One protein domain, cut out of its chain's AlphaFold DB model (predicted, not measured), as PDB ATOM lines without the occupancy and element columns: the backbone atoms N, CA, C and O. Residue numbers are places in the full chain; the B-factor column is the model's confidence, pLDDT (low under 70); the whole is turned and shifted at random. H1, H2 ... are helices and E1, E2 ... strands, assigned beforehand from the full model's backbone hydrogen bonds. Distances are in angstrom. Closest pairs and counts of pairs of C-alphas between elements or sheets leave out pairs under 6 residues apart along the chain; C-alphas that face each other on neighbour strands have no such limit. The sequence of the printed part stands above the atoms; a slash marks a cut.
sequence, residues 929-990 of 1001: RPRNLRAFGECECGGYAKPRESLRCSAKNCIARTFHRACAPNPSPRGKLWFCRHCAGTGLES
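What this domain is: This is residues 929 to 990 of the 1001 residues of an uncharacterized protein of Pseudogymnoascus sp. VKM F-3808 (UniProt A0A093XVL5). Little regular structure is present: this is a rounded body of loops, in which a small two-strand hairpin, E1 and E2, lies between the looped residues 929 to 949 at one end and the short helix H1 toward the other. The 62 printed residues hold E1, E2 and H1 in that order, with 11 residues in named elements, class mixed. The sheet E1 - E2 is antiparallel. The whole is compact, radius of gyration of the C-alphas 10.8 A, spanning 27 by 25 by 17 A.

How they stand to each other: Strands E1, residues 950 to 952, and E2, residues 962 to 964, form an antiparallel hairpin at 143 degrees; N 951 and O 963 are 2.8 A apart, within hydrogen-bond range. H1, residues 981 to 985, is apart from E1, and its O i to N i+4 pair is within hydrogen-bond range.

Where its parts are: E1 begins at C-alpha 950 (33.451, -91.065, -7.886) and measures 6.5 A; E2 measures 7.1 A. H1, 6.0 A long, ends at C-alpha 985 (35.099, -105.514, -22.923).

The domain as a whole: The farthest C-alphas, of Leu 933 and Gly 975, are 29.5 A apart. The printed part has no cut. The link E2 to H1 is long, 16 residues. Residues 987 to 990 have pLDDT under 70.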
ATOM      1  N   ARG A 929      39.795-106.875  -5.514       78.31
ATOM      2  CA  ARG A 929      38.757-107.900  -5.339       78.31
ATOM      3  C   ARG A 929      38.111-108.278  -6.682       78.31
ATOM      4  O   ARG A 929      37.727-107.388  -7.461       78.31
ATOM      5  N   PRO A 930      37.935-109.580  -6.983       78.69
ATOM      6  CA  PRO A 930      37.289-110.010  -8.219       78.69
ATOM      7  C   PRO A 930      35.822-109.552  -8.244       78.69
ATOM      8  O   PRO A 930      35.183-109.378  -7.206       78.69
ATOM      9  N   ARG A 931      35.284-109.282  -9.442       78.25
ATOM     10  CA  ARG A 931      33.998-108.572  -9.629       78.25
ATOM     11  C   ARG A 931      32.799-109.253  -8.955       78.25
ATOM     12  O   ARG A 931      31.859-108.561  -8.587       78.25
ATOM     13  N   ASN A 932      32.826-110.574  -8.817       79.25
ATOM     14  CA  ASN A 932      31.789-111.384  -8.174       79.25
ATOM     15  C   ASN A 932      31.824-111.342  -6.635       79.25
ATOM     16  O   ASN A 932      30.851-111.761  -6.020       79.25
ATOM     17  N   LEU A 933      32.905-110.845  -6.023       82.06
ATOM     18  CA  LEU A 933      33.058-110.716  -4.565       82.06
ATOM     19  C   LEU A 933      32.978-109.260  -4.074       82.06
ATOM     20  O   LEU A 933      33.247-108.993  -2.906       82.06
ATOM     21  N   ARG A 934      32.642-108.310  -4.958       84.69
ATOM     22  CA  ARG A 934      32.476-106.893  -4.608       84.69
ATOM     23  C   ARG A 934      31.039-106.575  -4.212       84.69
ATOM     24  O   ARG A 934      30.102-106.924  -4.929       84.69
ATOM     25  N   ALA A 935      30.883-105.842  -3.118       83.12
ATOM     26  CA  ALA A 935      29.619-105.251  -2.713       83.12
ATOM     27  C   ALA A 935      29.162-104.163  -3.705       83.12
ATOM     28  O   ALA A 935      29.949-103.572  -4.452       83.12
ATOM     29  N   PHE A 936      27.860-103.876  -3.717       81.00
ATOM     30  CA  PHE A 936      27.294-102.876  -4.621       81.00
ATOM     31  C   PHE A 936      27.835-101.472  -4.294       81.00
ATOM     32  O   PHE A 936      27.568-100.922  -3.229       81.00
ATOM     33  N   GLY A 937      28.587-100.887  -5.231       83.56
ATOM     34  CA  GLY A 937      29.260 -99.592  -5.051       83.56
ATOM     35  C   GLY A 937      30.707 -99.663  -4.538       83.56
ATOM     36  O   GLY A 937      31.327 -98.610  -4.384       83.56
ATOM     37  N   GLU A 938      31.257-100.861  -4.320       89.94
ATOM     38  CA  GLU A 938      32.674-101.080  -3.999       89.94
ATOM     39  C   GLU A 938      33.540-100.961  -5.272       89.94
ATOM     40  O   GLU A 938      33.286-101.601  -6.302       89.94
ATOM     41  N   CYS A 939      34.577-100.122  -5.219       93.94
ATOM     42  CA  CYS A 939      35.526 -99.924  -6.313       93.94
ATOM     43  C   CYS A 939      36.452-101.146  -6.471       93.94
ATOM     44  O   CYS A 939      36.569-101.980  -5.578       93.94
ATOM     45  N   GLU A 940      37.179-101.259  -7.587       89.62
ATOM     46  CA  GLU A 940      38.123-102.374  -7.802       89.62
ATOM     47  C   GLU A 940      39.290-102.451  -6.803       89.62
ATOM     48  O   GLU A 940      39.865-103.521  -6.635       89.62
ATOM     49  N   CYS A 941      39.579-101.364  -6.083       91.25
ATOM     50  CA  CYS A 941      40.523-101.327  -4.963       91.25
ATOM     51  C   CYS A 941      39.933-101.795  -3.613       91.25
ATOM     52  O   CYS A 941      40.605-101.671  -2.597       91.25
ATOM     53  N   GLY A 942      38.674-102.249  -3.564       90.25
ATOM     54  CA  GLY A 942      37.981-102.631  -2.321       90.25
ATOM     55  C   GLY A 942      37.427-101.459  -1.491       90.25
ATOM     56  O   GLY A 942      36.720-101.668  -0.512       90.25
ATOM     57  N   GLY A 943      37.713-100.210  -1.872       91.12
ATOM     58  CA  GLY A 943      37.188 -99.017  -1.197       91.12
ATOM     59  C   GLY A 943      35.871 -98.499  -1.788       91.12
ATOM     60  O   GLY A 943      35.633 -98.602  -2.993       91.12
ATOM     61  N   TYR A 944      35.047 -97.848  -0.965       90.81
ATOM     62  CA  TYR A 944      33.862 -97.109  -1.415       90.81
ATOM     63  C   TYR A 944      34.224 -95.678  -1.834       90.81
ATOM     64  O   TYR A 944      34.823 -94.930  -1.062       90.81
ATOM     65  N   ALA A 945      33.822 -95.274  -3.041       88.62
ATOM     66  CA  ALA A 945      34.150 -93.954  -3.576       88.62
ATOM     67  C   ALA A 945      33.195 -92.855  -3.079       88.62
ATOM     68  O   ALA A 945      31.974 -92.965  -3.213       88.62
ATOM     69  N   LYS A 946      33.754 -91.752  -2.564       87.88
ATOM     70  CA  LYS A 946      32.983 -90.569  -2.145       87.88
ATOM     71  C   LYS A 946      32.338 -89.874  -3.360       87.88
ATOM     72  O   LYS A 946      33.009 -89.741  -4.384       87.88
ATOM     73  N   PRO A 947      31.112 -89.314  -3.257       85.62
ATOM     74  CA  PRO A 947      30.375 -88.768  -4.409       85.62
ATOM     75  C   PRO A 947      31.110 -87.718  -5.263       85.62
ATOM     76  O   PRO A 947      30.884 -87.634  -6.467       85.62
ATOM     77  N   ARG A 948      32.006 -86.912  -4.669       83.94
ATOM     78  CA  ARG A 948      32.793 -85.889  -5.392       83.94
ATOM     79  C   ARG A 948      34.006 -86.447  -6.149       83.94
ATOM     80  O   ARG A 948      34.496 -85.794  -7.071       83.94
ATOM     81  N   GLU A 949      34.470 -87.632  -5.768       86.88
ATOM     82  CA  GLU A 949      35.645 -88.326  -6.317       86.88
ATOM     83  C   GLU A 949      35.252 -89.560  -7.142       86.88
ATOM     84  O   GLU A 949      36.107 -90.190  -7.765       86.88
ATOM     85  N   SER A 950      33.964 -89.909  -7.166       93.38
ATOM     86  CA  SER A 950      33.451 -91.065  -7.886       93.38
ATOM     87  C   SER A 950      33.172 -90.793  -9.365       93.38
ATOM     88  O   SER A 950      32.598 -89.765  -9.723       93.38
ATOM     89  N   LEU A 951      33.478 -91.773 -10.213       95.00
ATOM     90  CA  LEU A 951      32.895 -91.942 -11.541       95.00
ATOM     91  C   LEU A 951      31.864 -93.070 -11.512       95.00
ATOM     92  O   LEU A 951      32.048 -94.075 -10.826       95.00
ATOM     93  N   ARG A 952      30.780 -92.907 -12.273       94.88
ATOM     94  CA  ARG A 952      29.720 -93.909 -12.400       94.88
ATOM     95  C   ARG A 952      29.828 -94.590 -13.763       94.88
ATOM     96  O   ARG A 952      29.892 -93.904 -14.776       94.88
ATOM     97  N   CYS A 953      29.838 -95.920 -13.785       95.62
ATOM     98  CA  CYS A 953      29.781 -96.688 -15.027       95.62
ATOM     99  C   CYS A 953      28.397 -96.527 -15.676       95.62
ATOM    100  O   CYS A 953      27.371 -96.688 -15.007       95.62
ATOM    101  N   SER A 954      28.377 -96.211 -16.971       95.88
ATOM    102  CA  SER A 954      27.162 -95.919 -17.740       95.88
ATOM    103  C   SER A 954      26.327 -97.160 -18.080       95.88
ATOM    104  O   SER A 954      25.123 -97.041 -18.293       95.88
ATOM    105  N   ALA A 955      26.919 -98.361 -18.069       94.81
ATOM    106  CA  ALA A 955      26.184 -99.606 -18.291       94.81
ATOM    107  C   ALA A 955      25.142 -99.846 -17.183       94.81
ATOM    108  O   ALA A 955      25.491 -99.944 -16.001       94.81
ATOM    109  N   LYS A 956      23.865 -99.994 -17.576       88.94
ATOM    110  CA  LYS A 956      22.700-100.103 -16.670       88.94
ATOM    111  C   LYS A 956      22.883-101.164 -15.567       88.94
ATOM    112  O   LYS A 956      22.525-100.906 -14.422       88.94
ATOM    113  N   ASN A 957      23.536-102.287 -15.893       88.56
ATOM    114  CA  ASN A 957      23.701-103.460 -15.021       88.56
ATOM    115  C   ASN A 957      25.144-103.651 -14.489       88.56
ATOM    116  O   ASN A 957      25.593-104.774 -14.243       88.56
ATOM    117  N   CYS A 958      25.925-102.576 -14.334       90.69
ATOM    118  CA  CYS A 958      27.272-102.678 -13.762       90.69
ATOM    119  C   CYS A 958      27.230-102.898 -12.233       90.69
ATOM    120  O   CYS A 958      26.832-102.002 -11.495       90.69
ATOM    121  N   ILE A 959      27.685-104.069 -11.762       84.19
ATOM    122  CA  ILE A 959      27.734-104.456 -10.330       84.19
ATOM    123  C   ILE A 959      28.555-103.448  -9.506       84.19
ATOM    124  O   ILE A 959      28.075-102.882  -8.525       84.19
ATOM    125  N   ALA A 960      29.778-103.157  -9.955       85.06
ATOM    126  CA  ALA A 960      30.600-102.080  -9.415       85.06
ATOM    127  C   ALA A 960      30.203-100.760 -10.096       85.06
ATOM    128  O   ALA A 960      30.948-100.226 -10.908       85.06
ATOM    129  N   ARG A 961      28.988-100.252  -9.847       91.06
ATOM    130  CA  ARG A 961      28.472 -99.078 -10.580       91.06
ATOM    131  C   ARG A 961      29.287 -97.802 -10.337       91.06
ATOM    132  O   ARG A 961      29.227 -96.889 -11.157       91.06
ATOM    133  N   THR A 962      30.049 -97.743  -9.246       94.44
ATOM    134  CA  THR A 962      30.767 -96.559  -8.762       94.44
ATOM    135  C   THR A 962      32.250 -96.891  -8.558       94.44
ATOM    136  O   THR A 962      32.574 -97.859  -7.880       94.44
ATOM    137  N   PHE A 963      33.148 -96.082  -9.120       96.44
ATOM    138  CA  PHE A 963      34.606 -96.221  -9.018       96.44
ATOM    139  C   PHE A 963      35.228 -94.922  -8.511       96.44
ATOM    140  O   PHE A 963      34.715 -93.848  -8.813       96.44
ATOM    141  N   HIS A 964      36.371 -94.973  -7.825       96.56
ATOM    142  CA  HIS A 964      37.195 -93.774  -7.635       96.56
ATOM    143  C   HIS A 964      37.714 -93.284  -8.991       96.56
ATOM    144  O   HIS A 964      38.149 -94.092  -9.813       96.56
ATOM    145  N   ARG A 965      37.755 -91.967  -9.213       93.56
ATOM    146  CA  ARG A 965      38.273 -91.368 -10.456       93.56
ATOM    147  C   ARG A 965      39.730 -91.756 -10.753       93.56
ATOM    148  O   ARG A 965      40.096 -91.812 -11.917       93.56
ATOM    149  N   ALA A 966      40.521 -92.062  -9.721       93.88
ATOM    150  CA  ALA A 966      41.893 -92.563  -9.844       93.88
ATOM    151  C   ALA A 966      41.993 -94.063 -10.197       93.88
ATOM    152  O   ALA A 966      43.002 -94.490 -10.745       93.88
ATOM    153  N   CYS A 967      40.956 -94.862  -9.912       93.44
ATOM    154  CA  CYS A 967      40.881 -96.280 -10.293       93.44
ATOM    155  C   CYS A 967      40.189 -96.491 -11.649       93.44
ATOM    156  O   CYS A 967      40.153 -97.601 -12.164       93.44
ATOM    157  N   ALA A 968      39.600 -95.447 -12.230       93.56
ATOM    158  CA  ALA A 968      39.021 -95.504 -13.562       93.56
ATOM    159  C   ALA A 968      40.136 -95.359 -14.617       93.56
ATOM    160  O   ALA A 968      40.710 -94.273 -14.713       93.56
ATOM    161  N   PRO A 969      40.447 -96.379 -15.442       86.31
ATOM    162  CA  PRO A 969      41.310 -96.175 -16.602       86.31
ATOM    163  C   PRO A 969      40.676 -95.150 -17.553       86.31
ATOM    164  O   PRO A 969      39.499 -95.274 -17.903       86.31
ATOM    165  N   ASN A 970      41.465 -94.152 -17.959       90.31
ATOM    166  CA  ASN A 970      41.071 -93.045 -18.839       90.31
ATOM    167  C   ASN A 970      39.729 -92.397 -18.424       90.31
ATOM    168  O   ASN A 970      38.727 -92.519 -19.134       90.31
ATOM    169  N   PRO A 971      39.683 -91.726 -17.256       90.44
ATOM    170  CA  PRO A 971      38.456 -91.160 -16.709       90.44
ATOM    171  C   PRO A 971      37.910 -90.064 -17.630       90.44
ATOM    172  O   PRO A 971      38.595 -89.072 -17.889       90.44
ATOM    173  N   SER A 972      36.662 -90.200 -18.088       88.12
ATOM    174  CA  SER A 972      36.060 -89.224 -19.002       88.12
ATOM    175  C   SER A 972      35.990 -87.811 -18.385       88.12
ATOM    176  O   SER A 972      35.886 -87.649 -17.154       88.12
ATOM    177  N   PRO A 973      36.031 -86.741 -19.206       87.69
ATOM    178  CA  PRO A 973      35.632 -85.407 -18.765       87.69
ATOM    179  C   PRO A 973      34.230 -85.446 -18.142       87.69
ATOM    180  O   PRO A 973      33.378 -86.225 -18.574       87.69
ATOM    181  N   ARG A 974      33.980 -84.617 -17.117       81.56
ATOM    182  CA  ARG A 974      32.651 -84.549 -16.480       81.56
ATOM    183  C   ARG A 974      31.586 -84.285 -17.554       81.56
ATOM    184  O   ARG A 974      31.757 -83.377 -18.358       81.56
ATOM    185  N   GLY A 975      30.525 -85.092 -17.561       81.00
ATOM    186  CA  GLY A 975      29.436 -85.019 -18.543       81.00
ATOM    187  C   GLY A 975      29.502 -86.045 -19.682       81.00
ATOM    188  O   GLY A 975      28.472 -86.307 -20.290       81.00
ATOM    189  N   LYS A 976      30.649 -86.692 -19.950       89.81
ATOM    190  CA  LYS A 976      30.733 -87.769 -20.957       89.81
ATOM    191  C   LYS A 976      30.537 -89.152 -20.333       89.81
ATOM    192  O   LYS A 976      31.103 -89.433 -19.272       89.81
ATOM    193  N   LEU A 977      29.784 -90.018 -21.020       94.44
ATOM    194  CA  LEU A 977      29.599 -91.424 -20.644       94.44
ATOM    195  C   LEU A 977      30.957 -92.125 -20.480       94.44
ATOM    196  O   LEU A 977      31.907 -91.850 -21.213       94.44
ATOM    197  N   TRP A 978      31.048 -93.019 -19.497       96.00
ATOM    198  CA  TRP A 978      32.243 -93.816 -19.233       96.00
ATOM    199  C   TRP A 978      31.835 -95.230 -18.836       96.00
ATOM    200  O   TRP A 978      30.937 -95.437 -18.017       96.00
ATOM    201  N   PHE A 979      32.526 -96.210 -19.402       95.06
ATOM    202  CA  PHE A 979      32.300 -97.623 -19.147       95.06
ATOM    203  C   PHE A 979      33.539 -98.208 -18.473       95.06
ATOM    204  O   PHE A 979      34.666 -97.973 -18.906       95.06
ATOM    205  N   CYS A 980      33.347 -98.985 -17.407       94.81
ATOM    206  CA  CYS A 980      34.469 -99.667 -16.773       94.81
ATOM    207  C   CYS A 980      35.050-100.736 -17.709       94.81
ATOM    208  O   CYS A 980      34.339-101.266 -18.565       94.81
ATOM    209  N   ARG A 981      36.323-101.110 -17.506       91.69
ATOM    210  CA  ARG A 981      37.056-102.056 -18.373       91.69
ATOM    211  C   ARG A 981      36.267-103.336 -18.680       91.69
ATOM    212  O   ARG A 981      36.342-103.844 -19.791       91.69
ATOM    213  N   HIS A 982      35.500-103.849 -17.714       90.94
ATOM    214  CA  HIS A 982      34.692-105.054 -17.916       90.94
ATOM    215  C   HIS A 982      33.417-104.801 -18.733       90.94
ATOM    216  O   HIS A 982      33.031-105.680 -19.484       90.94
ATOM    217  N   CYS A 983      32.756-103.645 -18.595       94.12
ATOM    218  CA  CYS A 983      31.561-103.324 -19.385       94.12
ATOM    219  C   CYS A 983      31.909-102.962 -20.836       94.12
ATOM    220  O   CYS A 983      31.201-103.392 -21.741       94.12
ATOM    221  N   ALA A 984      33.026-102.256 -21.044       90.88
ATOM    222  CA  ALA A 984      33.580-102.005 -22.374       90.88
ATOM    223  C   ALA A 984      33.981-103.321 -23.073       90.88
ATOM    224  O   ALA A 984      33.585-103.571 -24.204       90.88
ATOM    225  N   GLY A 985      34.684-104.219 -22.368       85.88
ATOM    226  CA  GLY A 985      35.099-105.514 -22.923       85.88
ATOM    227  C   GLY A 985      33.958-106.496 -23.229       85.88
ATOM    228  O   GLY A 985      34.163-107.425 -24.000       85.88
ATOM    229  N   THR A 986      32.763-106.311 -22.655       83.38
ATOM    230  CA  THR A 986      31.586-107.164 -22.926       83.38
ATOM    231  C   THR A 986      30.750-106.729 -24.132       83.38
ATOM    232  O   THR A 986      29.700-107.320 -24.355       83.38
ATOM    233  N   GLY A 987      31.146-105.687 -24.874       69.56
ATOM    234  CA  GLY A 987      30.359-105.195 -26.014       69.56
ATOM    235  C   GLY A 987      28.986-104.625 -25.627       69.56
ATOM    236  O   GLY A 987      28.105-104.527 -26.467       69.56
ATOM    237  N   LEU A 988      28.792-104.231 -24.361       61.88
ATOM    238  CA  LEU A 988      27.567-103.581 -23.868       61.88
ATOM    239  C   LEU A 988      27.542-102.072 -24.204       61.88
ATOM    240  O   LEU A 988      27.057-101.255 -23.417       61.88
ATOM    241  N   GLU A 989      28.089-101.715 -25.366       56.16
ATOM    242  CA  GLU A 989      27.895-100.421 -26.014       56.16
ATOM    243  C   GLU A 989      26.572-100.492 -26.782       56.16
ATOM    244  O   GLU A 989      26.466-101.164 -27.803       56.16
ATOM    245  N   SER A 990      25.533 -99.848 -26.253       47.00
ATOM    246  CA  SER A 990      24.235 -99.760 -26.923       47.00
ATOM    247  C   SER A 990      24.294 -98.783 -28.100       47.00
ATOM    248  O   SER A 990      24.593 -97.610 -27.885       47.00
TER     249      SER A 990